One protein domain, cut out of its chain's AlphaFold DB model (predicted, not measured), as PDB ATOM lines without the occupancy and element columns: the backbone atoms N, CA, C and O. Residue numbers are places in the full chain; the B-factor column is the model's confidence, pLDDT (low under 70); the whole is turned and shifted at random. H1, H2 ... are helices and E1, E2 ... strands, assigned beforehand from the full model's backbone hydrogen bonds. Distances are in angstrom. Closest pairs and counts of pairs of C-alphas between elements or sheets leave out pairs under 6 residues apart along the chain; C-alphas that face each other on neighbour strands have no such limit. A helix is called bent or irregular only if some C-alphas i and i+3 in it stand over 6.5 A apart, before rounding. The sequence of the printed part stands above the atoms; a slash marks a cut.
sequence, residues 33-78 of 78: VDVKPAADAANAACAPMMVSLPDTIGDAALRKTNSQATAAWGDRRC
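What this domain is: This is residues 33 to 78 of the 78 residues of an uncharacterized protein of Arthrobacter sp. Hiyo8 (UniProt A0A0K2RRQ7). There is little regular structure here: a chain mostly of loops, with the short helix H1 towards one end of the longest axis and the short strand E1 towards the other. After E1 the chain folds back through the middle, near residue 71. The printed part has 46 residues, 12 of them in one helix and then one strand, a mixed class; it is only just compact, close to loose, with a radius of gyration of the C-alphas of 11.1 A and spans of 30 by 21 by 12 A.

Where its parts are: Start at C-alpha 33, (-15.463, 52.204, -3.878). H1, residues 44 to 51, begins at (-26.472, 45.047, -21.472) and measures 11.9 A. E1, residues 60 to 63, measures 9.1 A and ends at (-13.153, 45.555, -4.764).

How they stand to each other: H1 and E1 are apart, joined by a short link of 8 residues. H1 is irregular, only just: C-alphas 45 and 48 are 6.9 A apart. In its backbone, 2 of 4 O i to N i+4 pairs and 3 of 5 O i to N i+3 pairs are within hydrogen-bond range. E1 pairs with no named strand, but look for short antiparallel pairings of residues 56 to 57 with 60 to 61, and of 62 to 63 with 72 to 73.

The domain as a whole: The C-alphas farthest apart, of Ala 44 and Arg 77, are 32.1 A apart. The printed part has no cut; residues 76 to 78 are under 70 in pLDDT.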
ATOM      1  N   VAL A  33     -16.199  51.226  -3.059       87.44
ATOM      2  CA  VAL A  33     -15.463  52.204  -3.878       87.44
ATOM      3  C   VAL A  33     -16.454  53.024  -4.682       87.44
ATOM      4  O   VAL A  33     -17.256  52.453  -5.420       87.44
ATOM      5  N   ASP A  34     -16.367  54.343  -4.542       88.56
ATOM      6  CA  ASP A  34     -17.059  55.255  -5.440       88.56
ATOM      7  C   ASP A  34     -16.271  55.358  -6.745       88.56
ATOM      8  O   ASP A  34     -15.107  55.761  -6.749       88.56
ATOM      9  N   VAL A  35     -16.888  54.928  -7.841       85.69
ATOM     10  CA  VAL A  35     -16.286  54.957  -9.174       85.69
ATOM     11  C   VAL A  35     -17.296  55.576 -10.113       85.69
ATOM     12  O   VAL A  35     -18.438  55.123 -10.196       85.69
ATOM     13  N   LYS A  36     -16.875  56.604 -10.851       87.06
ATOM     14  CA  LYS A  36     -17.734  57.220 -11.859       87.06
ATOM     15  C   LYS A  36     -18.144  56.140 -12.873       87.06
ATOM     16  O   LYS A  36     -17.257  55.536 -13.478       87.06
ATOM     17  N   PRO A  37     -19.450  55.908 -13.088       86.00
ATOM     18  CA  PRO A  37     -19.888  54.964 -14.101       86.00
ATOM     19  C   PRO A  37     -19.422  55.424 -15.483       86.00
ATOM     20  O   PRO A  37     -19.407  56.626 -15.781       86.00
ATOM     21  N   ALA A  38     -19.067  54.454 -16.325       85.44
ATOM     22  CA  ALA A  38     -18.836  54.690 -17.744       85.44
ATOM     23  C   ALA A  38     -20.092  55.290 -18.401       85.44
ATOM     24  O   ALA A  38     -21.211  55.059 -17.937       85.44
ATOM     25  N   ALA A  39     -19.909  56.046 -19.490       89.25
ATOM     26  CA  ALA A  39     -21.004  56.746 -20.172       89.25
ATOM     27  C   ALA A  39     -22.178  55.820 -20.542       89.25
ATOM     28  O   ALA A  39     -23.326  56.232 -20.442       89.25
ATOM     29  N   ASP A  40     -21.876  54.563 -20.878       88.38
ATOM     30  CA  ASP A  40     -22.840  53.545 -21.305       88.38
ATOM     31  C   ASP A  40     -22.911  52.353 -20.330       88.38
ATOM     32  O   ASP A  40     -23.159  51.212 -20.713       88.38
ATOM     33  N   ALA A  41     -22.686  52.596 -19.034       88.50
ATOM     34  CA  ALA A  41     -22.623  51.535 -18.022       88.50
ATOM     35  C   ALA A  41     -23.923  50.716 -17.865       88.50
ATOM     36  O   ALA A  41     -23.890  49.626 -17.302       88.50
ATOM     37  N   ALA A  42     -25.060  51.229 -18.344       89.44
ATOM     38  CA  ALA A  42     -26.341  50.521 -18.347       89.44
ATOM     39  C   ALA A  42     -26.549  49.633 -19.592       89.44
ATOM     40  O   ALA A  42     -27.582  48.974 -19.715       89.44
ATOM     41  N   ASN A  43     -25.595  49.610 -20.528       92.19
ATOM     42  CA  ASN A  43     -25.692  48.806 -21.737       92.19
ATOM     43  C   ASN A  43     -25.491  47.318 -21.409       92.19
ATOM     44  O   ASN A  43     -24.427  46.907 -20.940       92.19
ATOM     45  N   ALA A  44     -26.497  46.492 -21.713       91.25
ATOM     46  CA  ALA A  44     -26.472  45.047 -21.472       91.25
ATOM     47  C   ALA A  44     -25.291  44.333 -22.159       91.25
ATOM     48  O   ALA A  44     -24.835  43.297 -21.676       91.25
ATOM     49  N   ALA A  45     -24.746  44.909 -23.236       91.75
ATOM     50  CA  ALA A  45     -23.559  44.395 -23.914       91.75
ATOM     51  C   ALA A  45     -22.297  44.386 -23.027       91.75
ATOM     52  O   ALA A  45     -21.347  43.672 -23.338       91.75
ATOM     53  N   CYS A  46     -22.275  45.125 -21.912       91.94
ATOM     54  CA  CYS A  46     -21.154  45.116 -20.970       91.94
ATOM     55  C   CYS A  46     -21.128  43.863 -20.077       91.94
ATOM     56  O   CYS A  46     -20.073  43.513 -19.547       91.94
ATOM     57  N   ALA A  47     -22.261  43.172 -19.902       92.38
ATOM     58  CA  ALA A  47     -22.379  42.070 -18.946       92.38
ATOM     59  C   ALA A  47     -21.384  40.914 -19.190       92.38
ATOM     60  O   ALA A  47     -20.742  40.505 -18.221       92.38
ATOM     61  N   PRO A  48     -21.167  40.420 -20.432       93.56
ATOM     62  CA  PRO A  48     -20.208  39.341 -20.684       93.56
ATOM     63  C   PRO A  48     -18.771  39.704 -20.291       93.56
ATOM     64  O   PRO A  48     -18.033  38.853 -19.799       93.56
ATOM     65  N   MET A  49     -18.378  40.972 -20.461       90.56
ATOM     66  CA  MET A  49     -17.065  41.448 -20.025       90.56
ATOM     67  C   MET A  49     -16.983  41.467 -18.496       90.56
ATOM     68  O   MET A  49     -16.033  40.929 -17.938       90.56
ATOM     69  N   MET A  50     -17.988  42.037 -17.823       91.88
ATOM     70  CA  MET A  50     -17.982  42.201 -16.366       91.88
ATOM     71  C   MET A  50     -17.900  40.870 -15.611       91.88
ATOM     72  O   MET A  50     -17.204  40.795 -14.603       91.88
ATOM     73  N   VAL A  51     -18.558  39.815 -16.104       92.31
ATOM     74  CA  VAL A  51     -18.498  38.471 -15.489       92.31
ATOM     75  C   VAL A  51     -17.207  37.713 -15.798       92.31
ATOM     76  O   VAL A  51     -16.923  36.707 -15.156       92.31
ATOM     77  N   SER A  52     -16.435  38.181 -16.781       94.38
ATOM     78  CA  SER A  52     -15.151  37.589 -17.168       94.38
ATOM     79  C   SER A  52     -13.964  38.243 -16.453       94.38
ATOM     80  O   SER A  52     -12.822  37.832 -16.662       94.38
ATOM     81  N   LEU A  53     -14.207  39.284 -15.649       94.12
ATOM     82  CA  LEU A  53     -13.159  39.991 -14.923       94.12
ATOM     83  C   LEU A  53     -12.555  39.103 -13.824       94.12
ATOM     84  O   LEU A  53     -13.296  38.422 -13.115       94.12
ATOM     85  N   PRO A  54     -11.224  39.121 -13.648       95.31
ATOM     86  CA  PRO A  54     -10.567  38.314 -12.635       95.31
ATOM     87  C   PRO A  54     -10.722  38.923 -11.237       95.31
ATOM     88  O   PRO A  54     -10.768  40.145 -11.062       95.31
ATOM     89  N   ASP A  55     -10.668  38.070 -10.217       94.62
ATOM     90  CA  ASP A  55     -10.646  38.504  -8.816       94.62
ATOM     91  C   ASP A  55      -9.355  39.247  -8.437       94.62
ATOM     92  O   ASP A  55      -9.309  39.942  -7.424       94.62
ATOM     93  N   THR A  56      -8.293  39.116  -9.237       95.12
ATOM     94  CA  THR A  56      -6.991  39.749  -8.989       95.12
ATOM     95  C   THR A  56      -6.340  40.242 -10.280       95.12
ATOM     96  O   THR A  56      -6.460  39.613 -11.332       95.12
ATOM     97  N   ILE A  57      -5.636  41.374 -10.196       94.06
ATOM     98  CA  ILE A  57      -4.747  41.884 -11.247       94.06
ATOM     99  C   ILE A  57      -3.391  42.171 -10.600       94.06
ATOM    100  O   ILE A  57      -3.266  43.095  -9.797       94.06
ATOM    101  N   GLY A  58      -2.373  41.368 -10.928       93.31
ATOM    102  CA  GLY A  58      -1.116  41.367 -10.171       93.31
ATOM    103  C   GLY A  58      -1.386  41.037  -8.700       93.31
ATOM    104  O   GLY A  58      -2.102  40.083  -8.408       93.31
ATOM    105  N   ASP A  59      -0.888  41.872  -7.789       91.81
ATOM    106  CA  ASP A  59      -1.122  41.734  -6.342       91.81
ATOM    107  C   ASP A  59      -2.409  42.438  -5.858       91.81
ATOM    108  O   ASP A  59      -2.723  42.449  -4.667       91.81
ATOM    109  N   ALA A  60      -3.164  43.065  -6.765       92.88
ATOM    110  CA  ALA A  60      -4.330  43.869  -6.427       92.88
ATOM    111  C   ALA A  60      -5.615  43.022  -6.435       92.88
ATOM    112  O   ALA A  60      -6.019  42.500  -7.473       92.88
ATOM    113  N   ALA A  61      -6.290  42.927  -5.287       92.94
ATOM    114  CA  ALA A  61      -7.563  42.214  -5.148       92.94
ATOM    115  C   ALA A  61      -8.768  43.051  -5.605       92.94
ATOM    116  O   ALA A  61      -8.792  44.271  -5.416       92.94
ATOM    117  N   LEU A  62      -9.778  42.391  -6.177       92.56
ATOM    118  CA  LEU A  62     -11.025  42.993  -6.643       92.56
ATOM    119  C   LEU A  62     -11.808  43.614  -5.482       92.56
ATOM    120  O   LEU A  62     -11.920  43.059  -4.386       92.56
ATOM    121  N   ARG A  63     -12.395  44.780  -5.742       90.44
ATOM    122  CA  ARG A  63     -13.153  45.555  -4.764       90.44
ATOM    123  C   ARG A  63     -14.608  45.683  -5.174       90.44
ATOM    124  O   ARG A  63     -14.936  45.826  -6.347       90.44
ATOM    125  N   LYS A  64     -15.481  45.746  -4.168       89.25
ATOM    126  CA  LYS A  64     -16.879  46.128  -4.376       89.25
ATOM    127  C   LYS A  64     -16.958  47.598  -4.779       89.25
ATOM    128  O   LYS A  64     -16.408  48.462  -4.088       89.25
ATOM    129  N   THR A  65     -17.676  47.867  -5.861       88.81
ATOM    130  CA  THR A  65     -17.929  49.206  -6.403       88.81
ATOM    131  C   THR A  65     -19.428  49.515  -6.369       88.81
ATOM    132  O   THR A  65     -20.255  48.618  -6.200       88.81
ATOM    133  N   ASN A  66     -19.785  50.795  -6.484       88.44
ATOM    134  CA  ASN A  66     -21.173  51.258  -6.607       88.44
ATOM    135  C   ASN A  66     -21.617  51.443  -8.076       88.44
ATOM    136  O   ASN A  66     -22.703  51.963  -8.328       88.44
ATOM    137  N   SER A  67     -20.787  51.026  -9.036       86.50
ATOM    138  CA  SER A  67     -21.050  51.132 -10.472       86.50
ATOM    139  C   SER A  67     -21.400  49.764 -11.057       86.50
ATOM    140  O   SER A  67     -20.756  48.766 -10.751       86.50
ATOM    141  N   GLN A  68     -22.407  49.716 -11.935       84.06
ATOM    142  CA  GLN A  68     -22.915  48.466 -12.520       84.06
ATOM    143  C   GLN A  68     -21.968  47.834 -13.556       84.06
ATOM    144  O   GLN A  68     -21.971  46.618 -13.724       84.06
ATOM    145  N   ALA A  69     -21.145  48.639 -14.232       88.69
ATOM    146  CA  ALA A  69     -20.224  48.179 -15.276       88.69
ATOM    147  C   ALA A  69     -18.837  48.823 -15.124       88.69
ATOM    148  O   ALA A  69     -18.230  49.312 -16.076       88.69
ATOM    149  N   THR A  70     -18.353  48.907 -13.884       90.62
ATOM    150  CA  THR A  70     -17.000  49.385 -13.583       90.62
ATOM    151  C   THR A  70     -16.455  48.631 -12.378       90.62
ATOM    152  O   THR A  70     -17.091  48.595 -11.323       90.62
ATOM    153  N   ALA A  71     -15.273  48.045 -12.533       91.44
ATOM    154  CA  ALA A  71     -14.566  47.314 -11.490       91.44
ATOM    155  C   ALA A  71     -13.315  48.078 -11.043       91.44
ATOM    156  O   ALA A  71     -12.774  48.898 -11.785       91.44
ATOM    157  N   ALA A  72     -12.863  47.806  -9.820       91.88
ATOM    158  CA  ALA A  72     -11.651  48.382  -9.255       91.88
ATOM    159  C   ALA A  72     -10.884  47.311  -8.475       91.88
ATOM    160  O   ALA A  72     -11.499  46.492  -7.792       91.88
ATOM    161  N   TRP A  73      -9.553  47.358  -8.529       93.62
ATOM    162  CA  TRP A  73      -8.656  46.470  -7.787       93.62
ATOM    163  C   TRP A  73      -7.739  47.286  -6.866       93.62
ATOM    164  O   TRP A  73      -7.499  48.465  -7.121       93.62
ATOM    165  N   GLY A  74      -7.226  46.665  -5.801       90.00
ATOM    166  CA  GLY A  74      -6.176  47.228  -4.936       90.00
ATOM    167  C   GLY A  74      -6.659  47.735  -3.572       90.00
ATOM    168  O   GLY A  74      -7.758  47.415  -3.125       90.00
ATOM    169  N   ASP A  75      -5.822  48.517  -2.887       79.12
ATOM    170  CA  ASP A  75      -6.132  49.140  -1.588       79.12
ATOM    171  C   ASP A  75      -6.442  50.644  -1.763       79.12
ATOM    172  O   ASP A  75      -6.059  51.255  -2.755       79.12
ATOM    173  N   ARG A  76      -7.120  51.279  -0.797       61.78
ATOM    174  CA  ARG A  76      -7.364  52.742  -0.736       61.78
ATOM    175  C   ARG A  76      -6.091  53.553  -0.430       61.78
ATOM    176  O   ARG A  76      -6.169  54.613   0.189       61.78
ATOM    177  N   ARG A  77      -4.915  53.058  -0.800       53.72
ATOM    178  CA  ARG A  77      -3.648  53.776  -0.651       53.72
ATOM    179  C   ARG A  77      -3.403  54.479  -1.988       53.72
ATOM    180  O   ARG A  77      -2.893  53.836  -2.889       53.72
ATOM    181  N   CYS A  78      -3.873  55.730  -2.055       42.97
ATOM    182  CA  CYS A  78      -3.698  56.748  -3.104       42.97
ATOM    183  C   CYS A  78      -3.436  56.250  -4.531       42.97
ATOM    184  O   CYS A  78      -2.280  55.878  -4.822       42.97
TER     185      CYS A  78